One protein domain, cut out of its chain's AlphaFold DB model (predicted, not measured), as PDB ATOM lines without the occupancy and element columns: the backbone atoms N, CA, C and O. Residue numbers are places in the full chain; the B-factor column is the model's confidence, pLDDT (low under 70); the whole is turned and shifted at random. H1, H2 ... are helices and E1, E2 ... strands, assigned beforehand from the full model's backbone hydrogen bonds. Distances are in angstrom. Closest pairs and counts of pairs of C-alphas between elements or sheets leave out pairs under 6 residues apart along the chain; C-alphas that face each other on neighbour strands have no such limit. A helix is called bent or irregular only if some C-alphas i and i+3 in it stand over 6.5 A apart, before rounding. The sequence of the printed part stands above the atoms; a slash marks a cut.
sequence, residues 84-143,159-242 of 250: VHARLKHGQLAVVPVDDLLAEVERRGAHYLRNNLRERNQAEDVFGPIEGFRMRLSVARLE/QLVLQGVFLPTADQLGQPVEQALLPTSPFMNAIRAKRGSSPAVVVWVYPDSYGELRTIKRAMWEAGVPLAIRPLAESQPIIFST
ATOM      1  N   VAL A  84      15.731   2.251  43.618       85.56
ATOM      2  CA  VAL A  84      15.265   1.387  44.708       85.56
ATOM      3  C   VAL A  84      14.229   2.156  45.505       85.56
ATOM      4  O   VAL A  84      14.557   3.096  46.226       85.56
ATOM      5  N   HIS A  85      12.975   1.731  45.410       87.88
ATOM      6  CA  HIS A  85      11.900   2.309  46.204       87.88
ATOM      7  C   HIS A  85      11.789   1.599  47.550       87.88
ATOM      8  O   HIS A  85      11.742   0.371  47.619       87.88
ATOM      9  N   ALA A  86      11.692   2.373  48.624       90.19
ATOM     10  CA  ALA A  86      11.460   1.850  49.961       90.19
ATOM     11  C   ALA A  86      10.361   2.630  50.682       90.19
ATOM     12  O   ALA A  86      10.182   3.824  50.472       90.19
ATOM     13  N   ARG A  87       9.618   1.944  51.543       91.19
ATOM     14  CA  ARG A  87       8.579   2.494  52.410       91.19
ATOM     15  C   ARG A  87       9.091   2.519  53.841       91.19
ATOM     16  O   ARG A  87       9.500   1.474  54.333       91.19
ATOM     17  N   LEU A  88       8.993   3.665  54.505       91.56
ATOM     18  CA  LEU A  88       9.316   3.842  55.915       91.56
ATOM     19  C   LEU A  88       8.051   4.210  56.702       91.56
ATOM     20  O   LEU A  88       7.562   5.334  56.587       91.56
ATOM     21  N   LYS A  89       7.517   3.245  57.459       89.94
ATOM     22  CA  LYS A  89       6.313   3.386  58.298       89.94
ATOM     23  C   LYS A  89       6.500   2.599  59.599       89.94
ATOM     24  O   LYS A  89       6.987   1.474  59.566       89.94
ATOM     25  N   HIS A  90       6.098   3.167  60.722       89.62
ATOM     26  CA  HIS A  90       6.288   2.694  62.094       89.62
ATOM     27  C   HIS A  90       7.733   2.271  62.412       89.62
ATOM     28  O   HIS A  90       7.958   1.230  63.030       89.62
ATOM     29  N   GLY A  91       8.724   3.018  61.914       87.88
ATOM     30  CA  GLY A  91      10.145   2.679  62.045       87.88
ATOM     31  C   GLY A  91      10.573   1.433  61.256       87.88
ATOM     32  O   GLY A  91      11.696   0.953  61.421       87.88
ATOM     33  N   GLN A  92       9.699   0.895  60.396       91.44
ATOM     34  CA  GLN A  92       9.975  -0.258  59.545       91.44
ATOM     35  C   GLN A  92      10.230   0.178  58.105       91.44
ATOM     36  O   GLN A  92       9.419   0.873  57.491       91.44
ATOM     37  N   LEU A  93      11.356  -0.277  57.564       92.69
ATOM     38  CA  LEU A  93      11.774  -0.085  56.188       92.69
ATOM     39  C   LEU A  93      11.448  -1.339  55.367       92.69
ATOM     40  O   LEU A  93      11.951  -2.429  55.650       92.69
ATOM     41  N   ALA A  94      10.620  -1.186  54.337       92.38
ATOM     42  CA  ALA A  94      10.281  -2.240  53.382       92.38
ATOM     43  C   ALA A  94      10.676  -1.828  51.965       92.38
ATOM     44  O   ALA A  94      10.401  -0.703  51.558       92.38
ATOM     45  N   VAL A  95      11.274  -2.737  51.199       91.25
ATOM     46  CA  VAL A  95      11.524  -2.517  49.769       91.25
ATOM     47  C   VAL A  95      10.206  -2.665  49.018       91.25
ATOM     48  O   VAL A  95       9.488  -3.639  49.224       91.25
ATOM     49  N   VAL A  96       9.878  -1.700  48.163       89.12
ATOM     50  CA  VAL A  96       8.696  -1.764  47.301       89.12
ATOM     51  C   VAL A  96       9.109  -2.441  45.988       89.12
ATOM     52  O   VAL A  96       9.936  -1.874  45.268       89.12
ATOM     53  N   PRO A  97       8.553  -3.616  45.640       86.56
ATOM     54  CA  PRO A  97       8.944  -4.384  44.453       86.56
ATOM     55  C   PRO A  97       8.272  -3.821  43.191       86.56
ATOM     56  O   PRO A  97       7.413  -4.455  42.577       86.56
ATOM     57  N   VAL A  98       8.610  -2.580  42.833       82.06
ATOM     58  CA  VAL A  98       8.009  -1.874  41.689       82.06
ATOM     59  C   VAL A  98       8.250  -2.640  40.391       82.06
ATOM     60  O   VAL A  98       7.298  -2.909  39.662       82.06
ATOM     61  N   ASP A  99       9.494  -3.048  40.144       81.25
ATOM     62  CA  ASP A  99       9.881  -3.741  38.912       81.25
ATOM     63  C   ASP A  99       9.164  -5.089  38.760       81.25
ATOM     64  O   ASP A  99       8.620  -5.385  37.696       81.25
ATOM     65  N   ASP A 100       9.092  -5.879  39.834       83.50
ATOM     66  CA  ASP A 100       8.451  -7.197  39.803       83.50
ATOM     67  C   ASP A 100       6.936  -7.089  39.584       83.50
ATOM     68  O   ASP A 100       6.355  -7.862  38.817       83.50
ATOM     69  N   LEU A 101       6.287  -6.105  40.217       80.69
ATOM     70  CA  LEU A 101       4.855  -5.848  40.047       80.69
ATOM     71  C   LEU A 101       4.537  -5.327  38.638       80.69
ATOM     72  O   LEU A 101       3.527  -5.724  38.053       80.69
ATOM     73  N   LEU A 102       5.396  -4.484  38.058       77.06
ATOM     74  CA  LEU A 102       5.265  -4.053  36.663       77.06
ATOM     75  C   LEU A 102       5.465  -5.224  35.693       77.06
ATOM     76  O   LEU A 102       4.668  -5.396  34.769       77.06
ATOM     77  N   ALA A 103       6.455  -6.083  35.936       80.12
ATOM     78  CA  ALA A 103       6.665  -7.290  35.141       80.12
ATOM     79  C   ALA A 103       5.470  -8.262  35.230       80.12
ATOM     80  O   ALA A 103       5.146  -8.947  34.253       80.12
ATOM     81  N   GLU A 104       4.779  -8.329  36.374       78.69
ATOM     82  CA  GLU A 104       3.537  -9.098  36.514       78.69
ATOM     83  C   GLU A 104       2.403  -8.514  35.652       78.69
ATOM     84  O   GLU A 104       1.713  -9.267  34.955       78.69
ATOM     85  N   VAL A 105       2.244  -7.185  35.631       75.06
ATOM     86  CA  VAL A 105       1.275  -6.506  34.751       75.06
ATOM     87  C   VAL A 105       1.537  -6.828  33.290       75.06
ATOM     88  O   VAL A 105       0.604  -7.181  32.564       75.06
ATOM     89  N   GLU A 106       2.787  -6.710  32.847       73.31
ATOM     90  CA  GLU A 106       3.154  -6.963  31.453       73.31
ATOM     91  C   GLU A 106       2.836  -8.401  31.040       73.31
ATOM     92  O   GLU A 106       2.308  -8.637  29.952       73.31
ATOM     93  N   ARG A 107       3.084  -9.359  31.940       76.75
ATOM     94  CA  ARG A 107       2.869 -10.786  31.689       76.75
ATOM     95  C   ARG A 107       1.394 -11.186  31.692       76.75
ATOM     96  O   ARG A 107       0.987 -12.005  30.872       76.75
ATOM     97  N   ARG A 108       0.607 -10.666  32.638       72.44
ATOM     98  CA  ARG A 108      -0.752 -11.159  32.937       72.44
ATOM     99  C   ARG A 108      -1.858 -10.194  32.514       72.44
ATOM    100  O   ARG A 108      -2.907 -10.631  32.050       72.44
ATOM    101  N   GLY A 109      -1.637  -8.894  32.689       61.72
ATOM    102  CA  GLY A 109      -2.674  -7.864  32.607       61.72
ATOM    103  C   GLY A 109      -2.691  -7.067  31.309       61.72
ATOM    104  O   GLY A 109      -3.727  -6.508  30.954       61.72
ATOM    105  N   ALA A 110      -1.582  -7.025  30.565       65.25
ATOM    106  CA  ALA A 110      -1.441  -6.139  29.409       65.25
ATOM    107  C   ALA A 110      -2.528  -6.349  28.339       65.25
ATOM    108  O   ALA A 110      -3.027  -5.379  27.768       65.25
ATOM    109  N   HIS A 111      -2.930  -7.596  28.081       65.19
ATOM    110  CA  HIS A 111      -3.978  -7.899  27.104       65.19
ATOM    111  C   HIS A 111      -5.384  -7.539  27.619       65.19
ATOM    112  O   HIS A 111      -6.170  -6.929  26.897       65.19
ATOM    113  N   TYR A 112      -5.691  -7.866  28.879       65.12
ATOM    114  CA  TYR A 112      -6.978  -7.562  29.518       65.12
ATOM    115  C   TYR A 112      -7.216  -6.050  29.630       65.12
ATOM    116  O   TYR A 112      -8.257  -5.546  29.207       65.12
ATOM    117  N   LEU A 113      -6.211  -5.310  30.106       64.31
ATOM    118  CA  LEU A 113      -6.275  -3.856  30.230       64.31
ATOM    119  C   LEU A 113      -6.469  -3.193  28.862       64.31
ATOM    120  O   LEU A 113      -7.319  -2.316  28.728       64.31
ATOM    121  N   ARG A 114      -5.747  -3.642  27.822       63.41
ATOM    122  CA  ARG A 114      -5.889  -3.114  26.450       63.41
ATOM    123  C   ARG A 114      -7.279  -3.337  25.865       63.41
ATOM    124  O   ARG A 114      -7.779  -2.441  25.188       63.41
ATOM    125  N   ASN A 115      -7.891  -4.495  26.109       62.56
ATOM    126  CA  ASN A 115      -9.239  -4.784  25.623       62.56
ATOM    127  C   ASN A 115     -10.282  -3.913  26.333       62.56
ATOM    128  O   ASN A 115     -11.043  -3.213  25.669       62.56
ATOM    129  N   ASN A 116     -10.239  -3.839  27.665       60.41
ATOM    130  CA  ASN A 116     -11.173  -3.011  28.434       60.41
ATOM    131  C   ASN A 116     -11.024  -1.510  28.145       60.41
ATOM    132  O   ASN A 116     -12.020  -0.794  28.065       60.41
ATOM    133  N   LEU A 117      -9.800  -1.030  27.903       59.34
ATOM    134  CA  LEU A 117      -9.542   0.350  27.475       59.34
ATOM    135  C   LEU A 117     -10.170   0.698  26.125       59.34
ATOM    136  O   LEU A 117     -10.465   1.868  25.891       59.34
ATOM    137  N   ARG A 118     -10.328  -0.278  25.223       61.97
ATOM    138  CA  ARG A 118     -10.988  -0.077  23.924       61.97
ATOM    139  C   ARG A 118     -12.506  -0.037  24.056       61.97
ATOM    140  O   ARG A 118     -13.144   0.687  23.307       61.97
ATOM    141  N   GLU A 119     -13.064  -0.809  24.985       64.50
ATOM    142  CA  GLU A 119     -14.515  -0.936  25.153       64.50
ATOM    143  C   GLU A 119     -15.112   0.124  26.085       64.50
ATOM    144  O   GLU A 119     -16.222   0.594  25.848       64.50
ATOM    145  N   ARG A 120     -14.402   0.492  27.159       61.75
ATOM    146  CA  ARG A 120     -14.945   1.312  28.259       61.75
ATOM    147  C   ARG A 120     -14.153   2.584  28.545       61.75
ATOM    148  O   ARG A 120     -14.454   3.262  29.521       61.75
ATOM    149  N   ASN A 121     -13.120   2.894  27.755       66.56
ATOM    150  CA  ASN A 121     -12.182   4.010  27.973       66.56
ATOM    151  C   ASN A 121     -11.471   4.023  29.347       66.56
ATOM    152  O   ASN A 121     -10.657   4.907  29.608       66.56
ATOM    153  N   GLN A 122     -11.696   3.021  30.198       68.31
ATOM    154  CA  GLN A 122     -11.060   2.836  31.495       68.31
ATOM    155  C   GLN A 122     -10.886   1.339  31.775       68.31
ATOM    156  O   GLN A 122     -11.737   0.524  31.420       68.31
ATOM    157  N   ALA A 123      -9.787   0.976  32.430       69.25
ATOM    158  CA  ALA A 123      -9.536  -0.367  32.925       69.25
ATOM    159  C   ALA A 123      -8.850  -0.299  34.292       69.25
ATOM    160  O   ALA A 123      -7.954   0.516  34.493       69.25
ATOM    161  N   GLU A 124      -9.253  -1.163  35.216       74.25
ATOM    162  CA  GLU A 124      -8.618  -1.308  36.523       74.25
ATOM    163  C   GLU A 124      -8.386  -2.787  36.813       74.25
ATOM    164  O   GLU A 124      -9.241  -3.620  36.501       74.25
ATOM    165  N   ASP A 125      -7.227  -3.106  37.384       76.19
ATOM    166  CA  ASP A 125      -6.915  -4.453  37.849       76.19
ATOM    167  C   ASP A 125      -5.902  -4.429  39.012       76.19
ATOM    168  O   ASP A 125      -5.219  -3.426  39.243       76.19
ATOM    169  N   VAL A 126      -5.819  -5.527  39.766       82.44
ATOM    170  CA  VAL A 126      -4.950  -5.672  40.943       82.44
ATOM    171  C   VAL A 126      -3.975  -6.834  40.753       82.44
ATOM    172  O   VAL A 126      -4.375  -7.974  40.532       82.44
ATOM    173  N   PHE A 127      -2.687  -6.545  40.927       81.94
ATOM    174  CA  PHE A 127      -1.561  -7.462  40.741       81.94
ATOM    175  C   PHE A 127      -0.843  -7.732  42.070       81.94
ATOM    176  O   PHE A 127      -0.884  -6.905  42.991       81.94
ATOM    177  N   GLY A 128      -0.200  -8.894  42.186       84.25
ATOM    178  CA  GLY A 128       0.452  -9.371  43.404       84.25
ATOM    179  C   GLY A 128      -0.424 -10.284  44.283       84.25
ATOM    180  O   GLY A 128      -1.522 -10.693  43.891       84.25
ATOM    181  N   PRO A 129       0.019 -10.610  45.513       87.69
ATOM    182  CA  PRO A 129       1.079  -9.938  46.263       87.69
ATOM    183  C   PRO A 129       2.502 -10.400  45.903       87.69
ATOM    184  O   PRO A 129       2.748 -11.595  45.777       87.69
ATOM    185  N   ILE A 130       3.442  -9.457  45.827       85.81
ATOM    186  CA  ILE A 130       4.892  -9.694  45.701       85.81
ATOM    187  C   ILE A 130       5.583  -8.932  46.834       85.81
ATOM    188  O   ILE A 130       5.225  -7.783  47.077       85.81
ATOM    189  N   GLU A 131       6.503  -9.567  47.574       82.50
ATOM    190  CA  GLU A 131       7.215  -8.983  48.738       82.50
ATOM    191  C   GLU A 131       6.294  -8.218  49.718       82.50
ATOM    192  O   GLU A 131       6.643  -7.188  50.294       82.50
ATOM    193  N   GLY A 132       5.059  -8.701  49.890       86.19
ATOM    194  CA  GLY A 132       4.067  -8.084  50.771       86.19
ATOM    195  C   GLY A 132       3.379  -6.832  50.213       86.19
ATOM    196  O   GLY A 132       2.637  -6.187  50.955       86.19
ATOM    197  N   PHE A 133       3.539  -6.514  48.929       87.94
ATOM    198  CA  PHE A 133       2.843  -5.431  48.235       87.94
ATOM    199  C   PHE A 133       1.910  -5.954  47.145       87.94
ATOM    200  O   PHE A 133       2.204  -6.921  46.447       87.94
ATOM    201  N   ARG A 134       0.776  -5.277  46.972       87.12
ATOM    202  CA  ARG A 134      -0.124  -5.407  45.822       87.12
ATOM    203  C   ARG A 134      -0.085  -4.115  45.025       87.12
ATOM    204  O   ARG A 134       0.032  -3.043  45.613       87.12
ATOM    205  N   MET A 135      -0.250  -4.194  43.716       82.31
ATOM    206  CA  MET A 135      -0.387  -3.013  42.871       82.31
ATOM    207  C   MET A 135      -1.782  -2.971  42.270       82.31
ATOM    208  O   MET A 135      -2.163  -3.869  41.528       82.31
ATOM    209  N   ARG A 136      -2.534  -1.913  42.555       81.00
ATOM    210  CA  ARG A 136      -3.736  -1.572  41.792       81.00
ATOM    211  C   ARG A 136      -3.321  -0.688  40.628       81.00
ATOM    212  O   ARG A 136      -2.794   0.398  40.855       81.00
ATOM    213  N   LEU A 137      -3.554  -1.144  39.406       77.69
ATOM    214  CA  LEU A 137      -3.294  -0.380  38.196       77.69
ATOM    215  C   LEU A 137      -4.617   0.100  37.612       77.69
ATOM    216  O   LEU A 137      -5.456  -0.711  37.229       77.69
ATOM    217  N   SER A 138      -4.763   1.414  37.495       72.56
ATOM    218  CA  SER A 138      -5.884   2.071  36.832       72.56
ATOM    219  C   SER A 138      -5.373   2.762  35.572       72.56
ATOM    220  O   SER A 138      -4.416   3.536  35.617       72.56
ATOM    221  N   VAL A 139      -6.006   2.485  34.436       69.62
ATOM    222  CA  VAL A 139      -5.712   3.120  33.152       69.62
ATOM    223  C   VAL A 139      -6.970   3.804  32.644       69.62
ATOM    224  O   VAL A 139      -8.021   3.174  32.574       69.62
ATOM    225  N   ALA A 140      -6.867   5.071  32.261       68.38
ATOM    226  CA  ALA A 140      -7.970   5.837  31.690       68.38
ATOM    227  C   ALA A 140      -7.531   6.533  30.399       68.38
ATOM    228  O   ALA A 140      -6.401   7.006  30.285       68.38
ATOM    229  N   ARG A 141      -8.429   6.601  29.417       65.06
ATOM    230  CA  ARG A 141      -8.263   7.410  28.210       65.06
ATOM    231  C   ARG A 141      -8.902   8.769  28.460       65.06
ATOM    232  O   ARG A 141     -10.114   8.858  28.614       65.06
ATOM    233  N   LEU A 142      -8.086   9.818  28.486       63.00
ATOM    234  CA  LEU A 142      -8.581  11.187  28.507       63.00
ATOM    235  C   LEU A 142      -8.839  11.621  27.063       63.00
ATOM    236  O   LEU A 142      -7.910  11.699  26.250       63.00
ATOM    237  N   GLU A 143     -10.104  11.866  26.743       58.25
ATOM    238  CA  GLU A 143     -10.459  12.627  25.550       58.25
ATOM    239  C   GLU A 143     -10.242  14.109  25.871       58.25
ATOM    240  O   GLU A 143     -10.756  14.593  26.886       58.25
ATOM    241  N   GLN A 159      -5.000  10.883  25.356       60.47
ATOM    242  CA  GLN A 159      -3.900  10.628  26.270       60.47
ATOM    243  C   GLN A 159      -4.276   9.456  27.175       60.47
ATOM    244  O   GLN A 159      -5.350   9.440  27.773       60.47
ATOM    245  N   LEU A 160      -3.396   8.460  27.271       60.66
ATOM    246  CA  LEU A 160      -3.544   7.385  28.249       60.66
ATOM    247  C   LEU A 160      -2.924   7.824  29.572       60.66
ATOM    248  O   LEU A 160      -1.739   8.151  29.645       60.66
ATOM    249  N   VAL A 161      -3.740   7.805  30.615       63.72
ATOM    250  CA  VAL A 161      -3.350   8.042  32.000       63.72
ATOM    251  C   VAL A 161      -3.172   6.691  32.660       63.72
ATOM    252  O   VAL A 161      -4.114   5.905  32.679       63.72
ATOM    253  N   LEU A 162      -1.979   6.416  33.184       65.56
ATOM    254  CA  LEU A 162      -1.704   5.218  33.969       65.56
ATOM    255  C   LEU A 162      -1.412   5.640  35.404       65.56
ATOM    256  O   LEU A 162      -0.545   6.483  35.636       65.56
ATOM    257  N   GLN A 163      -2.112   5.024  36.348       70.00
ATOM    258  CA  GLN A 163      -1.920   5.214  37.777       70.00
ATOM    259  C   GLN A 163      -1.734   3.853  38.453       70.00
ATOM    260  O   GLN A 163      -2.641   3.028  38.463       70.00
ATOM    261  N   GLY A 164      -0.556   3.629  39.029       72.81
ATOM    262  CA  GLY A 164      -0.237   2.488  39.881       72.81
ATOM    263  C   GLY A 164      -0.287   2.888  41.352       72.81
ATOM    264  O   GLY A 164       0.436   3.784  41.781       72.81
ATOM    265  N   VAL A 165      -1.132   2.228  42.134       78.44
ATOM    266  CA  VAL A 165      -1.225   2.401  43.586       78.44
ATOM    267  C   VAL A 165      -0.662   1.156  44.258       78.44
ATOM    268  O   VAL A 165      -1.214   0.065  44.113       78.44
ATOM    269  N   PHE A 166       0.421   1.322  45.009       83.12
ATOM    270  CA  PHE A 166       1.085   0.250  45.742       83.12
ATOM    271  C   PHE A 166       0.522   0.176  47.157       83.12
ATOM    272  O   PHE A 166       0.599   1.124  47.942       83.12
ATOM    273  N   LEU A 167      -0.056  -0.977  47.466       85.19
ATOM    274  CA  LEU A 167      -0.753  -1.258  48.705       85.19
ATOM    275  C   LEU A 167       0.020  -2.308  49.497       85.19
ATOM    276  O   LEU A 167       0.202  -3.425  49.007       85.19
ATOM    277  N   PRO A 168       0.449  -1.995  50.721       86.75
ATOM    278  CA  PRO A 168       1.019  -3.002  51.593       86.75
ATOM    279  C   PRO A 168      -0.065  -3.989  52.045       86.75
ATOM    280  O   PRO A 168      -1.211  -3.617  52.284       86.75
ATOM    281  N   THR A 169       0.303  -5.259  52.174       86.81
ATOM    282  CA  THR A 169      -0.588  -6.324  52.665       86.81
ATOM    283  C   THR A 169      -0.737  -6.329  54.186       86.81
ATOM    284  O   THR A 169      -1.706  -6.887  54.693       86.81
ATOM    285  N   ALA A 170       0.194  -5.690  54.899       83.62
ATOM    286  CA  ALA A 170       0.189  -5.526  56.346       83.62
ATOM    287  C   ALA A 170       0.701  -4.130  56.736       83.62
ATOM    288  O   ALA A 170       1.523  -3.530  56.034       83.62
ATOM    289  N   ASP A 171       0.240  -3.616  57.879       78.44
ATOM    290  CA  ASP A 171       0.731  -2.341  58.412       78.44
ATOM    291  C   ASP A 171       2.196  -2.438  58.844       78.44
ATOM    292  O   ASP A 171       3.020  -1.610  58.442       78.44
ATOM    293  N   GLN A 172       2.527  -3.498  59.586       82.38
ATOM    294  CA  GLN A 172       3.892  -3.870  59.947       82.38
ATOM    295  C   GLN A 172       4.502  -4.712  58.823       82.38
ATOM    296  O   GLN A 172       4.446  -5.940  58.836       82.38
ATOM    297  N   LEU A 173       5.020  -4.030  57.809       86.31
ATOM    298  CA  LEU A 173       5.739  -4.649  56.705       86.31
ATOM    299  C   LEU A 173       7.110  -3.988  56.604       86.31
ATOM    300  O   LEU A 173       7.199  -2.758  56.521       86.31
ATOM    301  N   GLY A 174       8.149  -4.821  56.569       89.12
ATOM    302  CA  GLY A 174       9.546  -4.405  56.523       89.12
ATOM    303  C   GLY A 174      10.340  -4.870  57.736       89.12
ATOM    304  O   GLY A 174       9.898  -5.712  58.515       89.12
ATOM    305  N   GLN A 175      11.539  -4.317  57.871       92.19
ATOM    306  CA  GLN A 175      12.433  -4.540  59.005       92.19
ATOM    307  C   GLN A 175      12.673  -3.213  59.729       92.19
ATOM    308  O   GLN A 175      12.668  -2.174  59.066       92.19
ATOM    309  N   PRO A 176      12.919  -3.207  61.049       93.06
ATOM    310  CA  PRO A 176      13.370  -2.005  61.748       93.06
ATOM    311  C   PRO A 176      14.555  -1.359  61.024       93.06
ATOM    312  O   PRO A 176      15.422  -2.077  60.523       93.06
ATOM    313  N   VAL A 177      14.612  -0.026  60.968       90.94
ATOM    314  CA  VAL A 177      15.632   0.708  60.188       90.94
ATOM    315  C   VAL A 177      17.057   0.243  60.486       90.94
ATOM    316  O   VAL A 177      17.837   0.020  59.565       90.94
ATOM    317  N   GLU A 178      17.388   0.017  61.753       89.50
ATOM    318  CA  GLU A 178      18.706  -0.465  62.179       89.50
ATOM    319  C   GLU A 178      19.066  -1.816  61.543       89.50
ATOM    320  O   GLU A 178      20.178  -2.005  61.051       89.50
ATOM    321  N   GLN A 179      18.103  -2.739  61.488       91.50
ATOM    322  CA  GLN A 179      18.273  -4.053  60.872       91.50
ATOM    323  C   GLN A 179      18.278  -3.959  59.343       91.50
ATOM    324  O   GLN A 179      19.061  -4.637  58.678       91.50
ATOM    325  N   ALA A 180      17.448  -3.081  58.779       90.94
ATOM    326  CA  ALA A 180      17.348  -2.864  57.343       90.94
ATOM    327  C   ALA A 180      18.609  -2.214  56.748       90.94
ATOM    328  O   ALA A 180      18.852  -2.339  55.551       90.94
ATOM    329  N   LEU A 181      19.441  -1.559  57.557       90.25
ATOM    330  CA  LEU A 181      20.721  -0.987  57.127       90.25
ATOM    331  C   LEU A 181      21.900  -1.963  57.249       90.25
ATOM    332  O   LEU A 181      22.995  -1.659  56.773       90.25
ATOM    333  N   LEU A 182      21.699  -3.149  57.837       89.94
ATOM    334  CA  LEU A 182      22.746  -4.167  57.899       89.94
ATOM    335  C   LEU A 182      23.140  -4.632  56.491       89.94
ATOM    336  O   LEU A 182      22.277  -4.767  55.621       89.94
ATOM    337  N   PRO A 183      24.420  -4.979  56.253       86.25
ATOM    338  CA  PRO A 183      24.872  -5.413  54.938       86.25
ATOM    339  C   PRO A 183      24.063  -6.579  54.367       86.25
ATOM    340  O   PRO A 183      23.871  -6.633  53.162       86.25
ATOM    341  N   THR A 184      23.553  -7.495  55.185       87.50
ATOM    342  CA  THR A 184      22.802  -8.680  54.734       87.50
ATOM    343  C   THR A 184      21.302  -8.443  54.542       87.50
ATOM    344  O   THR A 184      20.596  -9.370  54.146       87.50
ATOM    345  N   SER A 185      20.798  -7.233  54.806       89.94
ATOM    346  CA  SER A 185      19.366  -6.943  54.757       89.94
ATOM    347  C   SER A 185      18.792  -7.011  53.329       89.94
ATOM    348  O   SER A 185      19.517  -6.771  52.354       89.94
ATOM    349  N   PRO A 186      17.478  -7.269  53.170       88.12
ATOM    350  CA  PRO A 186      16.804  -7.198  51.871       88.12
ATOM    351  C   PRO A 186      16.980  -5.838  51.183       88.12
ATOM    352  O   PRO A 186      17.200  -5.775  49.978       88.12
ATOM    353  N   PHE A 187      16.962  -4.749  51.955       89.38
ATOM    354  CA  PHE A 187      17.146  -3.389  51.448       89.38
ATOM    355  C   PHE A 187      18.550  -3.166  50.870       89.38
ATOM    356  O   PHE A 187      18.693  -2.722  49.730       89.38
ATOM    357  N   MET A 188      19.599  -3.554  51.598       88.50
ATOM    358  CA  MET A 188      20.975  -3.435  51.110       88.50
ATOM    359  C   MET A 188      21.269  -4.417  49.967       88.50
ATOM    360  O   MET A 188      22.052  -4.092  49.072       88.50
ATOM    361  N   ASN A 189      20.629  -5.593  49.957       89.19
ATOM    362  CA  ASN A 189      20.651  -6.514  48.817       89.19
ATOM    363  C   ASN A 189      20.037  -5.876  47.564       89.19
ATOM    364  O   ASN A 189      20.663  -5.936  46.509       89.19
ATOM    365  N   ALA A 190      18.875  -5.224  47.679       86.31
ATOM    366  CA  ALA A 190      18.214  -4.550  46.561       86.31
ATOM    367  C   ALA A 190      19.082  -3.422  45.976       86.31
ATOM    368  O   ALA A 190      19.236  -3.325  44.761       86.31
ATOM    369  N   ILE A 191      19.737  -2.629  46.833       86.00
ATOM    370  CA  ILE A 191      20.697  -1.601  46.396       86.00
ATOM    371  C   ILE A 191      21.891  -2.235  45.678       86.00
ATOM    372  O   ILE A 191      22.310  -1.754  44.628       86.00
ATOM    373  N   ARG A 192      22.460  -3.322  46.218       85.88
ATOM    374  CA  ARG A 192      23.601  -4.011  45.595       85.88
ATOM    375  C   ARG A 192      23.258  -4.654  44.263       85.88
ATOM    376  O   ARG A 192      24.083  -4.572  43.358       85.88
ATOM    377  N   ALA A 193      22.079  -5.260  44.143       84.25
ATOM    378  CA  ALA A 193      21.610  -5.857  42.896       84.25
ATOM    379  C   ALA A 193      21.613  -4.833  41.752       84.25
ATOM    380  O   ALA A 193      21.902  -5.191  40.616       84.25
ATOM    381  N   LYS A 194      21.387  -3.557  42.087       77.69
ATOM    382  CA  LYS A 194      21.292  -2.441  41.147       77.69
ATOM    383  C   LYS A 194      22.549  -1.559  41.069       77.69
ATOM    384  O   LYS A 194      22.571  -0.551  40.369       77.69
ATOM    385  N   ARG A 195      23.643  -1.912  41.771       66.19
ATOM    386  CA  ARG A 195      24.877  -1.088  41.849       66.19
ATOM    387  C   ARG A 195      25.559  -0.841  40.502       66.19
ATOM    388  O   ARG A 195      26.278   0.147  40.389       66.19
ATOM    389  N   GLY A 196      25.341  -1.703  39.507       65.50
ATOM    390  CA  GLY A 196      25.925  -1.554  38.169       65.50
ATOM    391  C   GLY A 196      25.521  -0.259  37.457       65.50
ATOM    392  O   GLY A 196      26.265   0.214  36.603       65.50
ATOM    393  N   SER A 197      24.392   0.340  37.842       63.34
ATOM    394  CA  SER A 197      23.852   1.568  37.251       63.34
ATOM    395  C   SER A 197      23.832   2.766  38.206       63.34
ATOM    396  O   SER A 197      23.128   3.729  37.923       63.34
ATOM    397  N   SER A 198      24.551   2.715  39.337       65.12
ATOM    398  CA  SER A 198      24.527   3.753  40.388       65.12
ATOM    399  C   SER A 198      23.100   4.103  40.846       65.12
ATOM    400  O   SER A 198      22.579   5.166  40.504       65.12
ATOM    401  N   PRO A 199      22.439   3.208  41.597       74.06
ATOM    402  CA  PRO A 199      21.013   3.309  41.825       74.06
ATOM    403  C   PRO A 199      20.685   4.444  42.789       74.06
ATOM    404  O   PRO A 199      21.365   4.626  43.800       74.06
ATOM    405  N   ALA A 200      19.612   5.174  42.496       80.44
ATOM    406  CA  ALA A 200      19.052   6.149  43.421       80.44
ATOM    407  C   ALA A 200      18.033   5.473  44.338       80.44
ATOM    408  O   ALA A 200      17.158   4.730  43.895       80.44
ATOM    409  N   VAL A 201      18.145   5.725  45.637       83.19
ATOM    410  CA  VAL A 201      17.192   5.223  46.623       83.19
ATOM    411  C   VAL A 201      16.113   6.272  46.826       83.19
ATOM    412  O   VAL A 201      16.412   7.408  47.179       83.19
ATOM    413  N   VAL A 202      14.850   5.888  46.663       86.50
ATOM    414  CA  VAL A 202      13.692   6.740  46.943       86.50
ATOM    415  C   VAL A 202      12.953   6.177  48.147       86.50
ATOM    416  O   VAL A 202      12.355   5.102  48.071       86.50
ATOM    417  N   VAL A 203      12.960   6.908  49.260       87.00
ATOM    418  CA  VAL A 203      12.256   6.501  50.482       87.00
ATOM    419  C   VAL A 203      10.965   7.295  50.627       87.00
ATOM    420  O   VAL A 203      10.982   8.518  50.756       87.00
ATOM    421  N   TRP A 204       9.844   6.582  50.639       88.69
ATOM    422  CA  TRP A 204       8.515   7.085  50.957       88.69
ATOM    423  C   TRP A 204       8.315   7.048  52.467       88.69
ATOM    424  O   TRP A 204       8.308   5.966  53.054       88.69
ATOM    425  N   VAL A 205       8.175   8.210  53.096       88.62
ATOM    426  CA  VAL A 205       8.236   8.325  54.555       88.62
ATOM    427  C   VAL A 205       6.930   8.860  55.105       88.62
ATOM    428  O   VAL A 205       6.480   9.935  54.707       88.62
ATOM    429  N   TYR A 206       6.351   8.119  56.043       88.44
ATOM    430  CA  TYR A 206       5.168   8.550  56.776       88.44
ATOM    431  C   TYR A 206       5.557   9.400  58.000       88.44
ATOM    432  O   TYR A 206       6.678   9.259  58.505       88.44
ATOM    433  N   PRO A 207       4.662  10.280  58.490       86.50
ATOM    434  CA  PRO A 207       4.991  11.253  59.537       86.50
ATOM    435  C   PRO A 207       5.491  10.626  60.842       86.50
ATOM    436  O   PRO A 207       6.352  11.182  61.519       86.50
ATOM    437  N   ASP A 208       5.003   9.429  61.162       86.38
ATOM    438  CA  ASP A 208       5.369   8.652  62.346       86.38
ATOM    439  C   ASP A 208       6.836   8.178  62.349       86.38
ATOM    440  O   ASP A 208       7.352   7.800  63.395       86.38
ATOM    441  N   SER A 209       7.519   8.214  61.200       87.56
ATOM    442  CA  SER A 209       8.880   7.691  61.034       87.56
ATOM    443  C   SER A 209       9.905   8.753  60.608       87.56
ATOM    444  O   SER A 209      10.998   8.422  60.140       87.56
ATOM    445  N   TYR A 210       9.595  10.046  60.765       86.75
ATOM    446  CA  TYR A 210      10.543  11.128  60.454       86.75
ATOM    447  C   TYR A 210      11.793  11.131  61.340       86.75
ATOM    448  O   TYR A 210      12.844  11.593  60.888       86.75
ATOM    449  N   GLY A 211      11.720  10.575  62.555       86.56
ATOM    450  CA  GLY A 211      12.888  10.406  63.430       86.56
ATOM    451  C   GLY A 211      14.021   9.623  62.756       86.56
ATOM    452  O   GLY A 211      15.200   9.970  62.878       86.56
ATOM    453  N   GLU A 212      13.654   8.651  61.921       87.31
ATOM    454  CA  GLU A 212      14.579   7.623  61.440       87.31
ATOM    455  C   GLU A 212      15.305   8.057  60.162       87.31
ATOM    456  O   GLU A 212      16.290   7.444  59.733       87.31
ATOM    457  N   LEU A 213      14.876   9.182  59.583       86.00
ATOM    458  CA  LEU A 213      15.475   9.788  58.400       86.00
ATOM    459  C   LEU A 213      16.952  10.110  58.590       86.00
ATOM    460  O   LEU A 213      17.732   9.956  57.652       86.00
ATOM    461  N   ARG A 214      17.358  10.554  59.786       87.06
ATOM    462  CA  ARG A 214      18.763  10.897  60.069       87.06
ATOM    463  C   ARG A 214      19.667   9.675  59.939       87.06
ATOM    464  O   ARG A 214      20.744   9.769  59.354       87.06
ATOM    465  N   THR A 215      19.206   8.532  60.438       88.12
ATOM    466  CA  THR A 215      19.935   7.264  60.385       88.12
ATOM    467  C   THR A 215      20.076   6.777  58.945       88.12
ATOM    468  O   THR A 215      21.181   6.435  58.525       88.12
ATOM    469  N   ILE A 216      18.997   6.837  58.160       88.31
ATOM    470  CA  ILE A 216      19.013   6.437  56.744       88.31
ATOM    471  C   ILE A 216      19.896   7.377  55.918       88.31
ATOM    472  O   ILE A 216      20.734   6.903  55.156       88.31
ATOM    473  N   LYS A 217      19.765   8.700  56.096       87.56
ATOM    474  CA  LYS A 217      20.595   9.699  55.400       87.56
ATOM    475  C   LYS A 217      22.082   9.451  55.632       87.56
ATOM    476  O   LYS A 217      22.841   9.414  54.670       87.56
ATOM    477  N   ARG A 218      22.484   9.246  56.891       88.06
ATOM    478  CA  ARG A 218      23.879   8.953  57.242       88.06
ATOM    479  C   ARG A 218      24.362   7.664  56.580       88.06
ATOM    480  O   ARG A 218      25.399   7.686  55.931       88.06
ATOM    481  N   ALA A 219      23.590   6.583  56.676       85.56
ATOM    482  CA  ALA A 219      23.973   5.299  56.095       85.56
ATOM    483  C   ALA A 219      24.090   5.344  54.561       85.56
ATOM    484  O   ALA A 219      25.008   4.758  53.994       85.56
ATOM    485  N   MET A 220      23.188   6.052  53.873       86.75
ATOM    486  CA  MET A 220      23.259   6.211  52.415       86.75
ATOM    487  C   MET A 220      24.437   7.093  51.994       86.75
ATOM    488  O   MET A 220      25.119   6.769  51.024       86.75
ATOM    489  N   TRP A 221      24.723   8.154  52.754       84.62
ATOM    490  CA  TRP A 221      25.892   9.007  52.528       84.62
ATOM    491  C   TRP A 221      27.208   8.238  52.707       84.62
ATOM    492  O   TRP A 221      28.058   8.281  51.822       84.62
ATOM    493  N   GLU A 222      27.345   7.459  53.785       85.12
ATOM    494  CA  GLU A 222      28.504   6.579  54.021       85.12
ATOM    495  C   GLU A 222      28.653   5.509  52.928       85.12
ATOM    496  O   GLU A 222      29.766   5.148  52.547       85.12
ATOM    497  N   ALA A 223      27.535   5.018  52.386       82.19
ATOM    498  CA  ALA A 223      27.525   4.055  51.288       82.19
ATOM    499  C   ALA A 223      27.767   4.683  49.900       82.19
ATOM    500  O   ALA A 223      27.896   3.933  48.929       82.19
ATOM    501  N   GLY A 224      27.810   6.017  49.790       82.44
ATOM    502  CA  GLY A 224      27.940   6.739  48.520       82.44
ATOM    503  C   GLY A 224      26.728   6.594  47.595       82.44
ATOM    504  O   GLY A 224      26.877   6.661  46.377       82.44
ATOM    505  N   VAL A 225      25.541   6.342  48.153       83.00
ATOM    506  CA  VAL A 225      24.306   6.093  47.397       83.00
ATOM    507  C   VAL A 225      23.426   7.347  47.419       83.00
ATOM    508  O   VAL A 225      23.117   7.844  48.507       83.00
ATOM    509  N   PRO A 226      22.993   7.872  46.258       82.31
ATOM    510  CA  PRO A 226      22.085   9.011  46.223       82.31
ATOM    511  C   PRO A 226      20.727   8.639  46.832       82.31
ATOM    512  O   PRO A 226      20.145   7.602  46.510       82.31
ATOM    513  N   LEU A 227      20.222   9.501  47.718       84.25
ATOM    514  CA  LEU A 227      18.985   9.299  48.471       84.25
ATOM    515  C   LEU A 227      18.005  10.445  48.205       84.25
ATOM    516  O   LEU A 227      18.309  11.604  48.474       84.25
ATOM    517  N   ALA A 228      16.799  10.095  47.768       83.62
ATOM    518  CA  ALA A 228      15.645  10.973  47.676       83.62
ATOM    519  C   ALA A 228      14.601  10.588  48.733       83.62
ATOM    520  O   ALA A 228      14.333   9.409  48.974       83.62
ATOM    521  N   ILE A 229      13.987  11.590  49.357       82.31
ATOM    522  CA  ILE A 229      12.950  11.399  50.376       82.31
ATOM    523  C   ILE A 229      11.647  11.977  49.847       82.31
ATOM    524  O   ILE A 229      11.616  13.102  49.357       82.31
ATOM    525  N   ARG A 230      10.569  11.204  49.967       82.44
ATOM    526  CA  ARG A 230       9.213  11.624  49.621       82.44
ATOM    527  C   ARG A 230       8.304  11.494  50.838       82.44
ATOM    528  O   ARG A 230       7.912  10.372  51.169       82.44
ATOM    529  N   PRO A 231       7.987  12.601  51.529       81.12
ATOM    530  CA  PRO A 231       7.027  12.562  52.620       81.12
ATOM    531  C   PRO A 231       5.632  12.241  52.072       81.12
ATOM    532  O   PRO A 231       5.233  12.744  51.022       81.12
ATOM    533  N   LEU A 232       4.900  11.388  52.781       80.69
ATOM    534  CA  LEU A 232       3.499  11.074  52.514       80.69
ATOM    535  C   LEU A 232       2.635  11.543  53.679       80.69
ATOM    536  O   LEU A 232       3.095  11.584  54.822       80.69
ATOM    537  N   ALA A 233       1.374  11.869  53.393       78.25
ATOM    538  CA  ALA A 233       0.392  12.081  54.443       78.25
ATOM    539  C   ALA A 233       0.081  10.762  55.170       78.25
ATOM    540  O   ALA A 233       0.289   9.662  54.642       78.25
ATOM    541  N   GLU A 234      -0.445  10.872  56.387       69.75
ATOM    542  CA  GLU A 234      -0.870   9.710  57.157       69.75
ATOM    543  C   GLU A 234      -1.878   8.877  56.349       69.75
ATOM    544  O   GLU A 234      -2.843   9.394  55.789       69.75
ATOM    545  N   SER A 235      -1.626   7.570  56.246       73.00
ATOM    546  CA  SER A 235      -2.451   6.615  55.485       73.00
ATOM    547  C   SER A 235      -2.524   6.816  53.961       73.00
ATOM    548  O   SER A 235      -3.261   6.087  53.293       73.00
ATOM    549  N   GLN A 236      -1.745   7.728  53.374       75.56
ATOM    550  CA  GLN A 236      -1.693   7.876  51.920       75.56
ATOM    551  C   GLN A 236      -0.927   6.702  51.284       75.56
ATOM    552  O   GLN A 236       0.221   6.458  51.654       75.56
ATOM    553  N   PRO A 237      -1.508   5.971  50.311       74.81
ATOM    554  CA  PRO A 237      -0.792   4.898  49.639       74.81
ATOM    555  C   PRO A 237       0.319   5.458  48.746       74.81
ATOM    556  O   PRO A 237       0.294   6.620  48.339       74.81
ATOM    557  N   ILE A 238       1.280   4.610  48.389       77.25
ATOM    558  CA  ILE A 238       2.330   4.998  47.445       77.25
ATOM    559  C   ILE A 238       1.726   4.993  46.038       77.25
ATOM    560  O   ILE A 238       1.209   3.970  45.586       77.25
ATOM    561  N   ILE A 239       1.780   6.131  45.345       72.38
ATOM    562  CA  ILE A 239       1.171   6.308  44.023       72.38
ATOM    563  C   ILE A 239       2.255   6.649  43.004       72.38
ATOM    564  O   ILE A 239       3.031   7.584  43.190       72.38
ATOM    565  N   PHE A 240       2.245   5.926  41.891       67.31
ATOM    566  CA  PHE A 240       3.004   6.221  40.686       67.31
ATOM    567  C   PHE A 240       2.009   6.587  39.584       67.31
ATOM    568  O   PHE A 240       1.063   5.847  39.335       67.31
ATOM    569  N   SER A 241       2.182   7.731  38.925       55.59
ATOM    570  CA  SER A 241       1.299   8.161  37.835       55.59
ATOM    571  C   SER A 241       2.103   8.756  36.688       55.59
ATOM    572  O   SER A 241       3.052   9.505  36.919       55.59
ATOM    573  N   THR A 242       1.708   8.454  35.449       46.78
ATOM    574  CA  THR A 242       2.341   8.990  34.231       46.78
ATOM    575  C   THR A 242       2.011  10.456  33.963       46.78
ATOM    576  O   THR A 242       2.709  11.099  33.184       46.78
TER     577      THR A 242
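This is residues 84 to 143 and 159 to 242 of the 250 residues of an uncharacterized protein of Planctomycetes bacterium (UniProt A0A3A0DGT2). Two lobes sit end to end, each a four-stranded sheet with helices over one face and the other face bare of named helices. One lobe has the sheet E2, E1, E6, E7 with H3 and H4 over it and small H2 beside its strands; the other has the sheet E3, E4, E5, E8 covered by the bent helix H1, whose far arm H1b lies toward the end of the long axis. The chain passes between the lobes: E1 and E2 in the first, H1 to E5 in the second, H2 to E7 back in the first, and E8 in the second. The 144 printed residues have four named helices and eight named strands, in the order E1 E2 H1 E3 E4 E5 H2 H3 E6 H4 E7 E8, and the class is mixed; the first sheet is mixed, the second all antiparallel. The whole is compact, with a radius of gyration of the C-alphas of 16.6 A, yet only just elongated, with spans of 51 by 34 by 25 A.

E1, residues 84 to 89, begins with C-alpha 84 at (15.265, 1.387, 44.708) and is 16.4 A long; E2 is residues 92 to 95. H1, residues 98 to 120, was assigned by its hydrogen bonds as one helix but is bent, with C-alphas 108 and 111 at 7.4 A. Its arms H1a, residues 98 to 108, and H1b, residues 111 to 120, are about perpendicular at 77 degrees. E3, residues 122 to 130, is 24.8 A long; E4, residues 133 to 142, 28.2 A; E5, residues 159 to 168, 29.2 A. C-alpha 159 is at (-3.900, 10.628, 26.270). H2 is residues 177 to 180, H3 residues 186 to 193, and E6 residues 200 to 205, 15.7 A. H4, residues 207 to 222, is 24.6 A long and irregular, with C-alphas 208 and 211 at 7.8 A and a kink of 40 degrees near residue 214. E7 is residues 227 to 231; E8, residues 238 to 241, ends with C-alpha 241 at (1.299, 8.161, 37.835).

In the first sheet E1 and E2 form a hairpin, with N 87 and O 94 at 2.8 A. E1 and E6 are parallel, with N 86 and O 202 at 2.9 A, and so are E6 and E7, with N 230 and O 203 at 2.8 A. E6, H4 and E7 make a strand-helix-strand unit, two parallel neighbour strands with a helix between, and its crossover is right-handed. H3 is over E1 at a height over the sheet of 8.8 A. H4 is on the same face at 8.1 A. H2 and H3 only just touch, and only at the corner, with Ala 180 and Phe 187 their closest C-alphas at 5.9 A. Residues 92 to 93 of E2 pair antiparallel with residues 175 to 176. In the second sheet E3 and E4 form a hairpin, with N 125 and O 137 at 3.0 A; N 136 and O 165 of E4 and E5 are at 2.8 A, and N 164 and O 240 of E5 and E8 at 2.8 A. H1a is over E3 and E4 at 8.8 A, and H1b, on the same face, is over E3 at 6.8 A. Between the sheets, the closest C-alphas of E6 and E8 are those of Trp 204 and Ile 238, 7.4 A. Every O i to N i+4 pair is within hydrogen-bond range in H1a, H1b and H3, against 7 of 12 in H4; H2 is too short for one.

The two C-alphas farthest apart are those of Glu 119 and Glu 222, 52.3 A. Residues 144 to 158 are not printed, and C-alphas 143 and 159 are 6.9 A apart across the cut. Of the links printed whole, none is long. The mean pLDDT of the printed part is 79.7; 32 residues are under 70, among them residues 109 to 123.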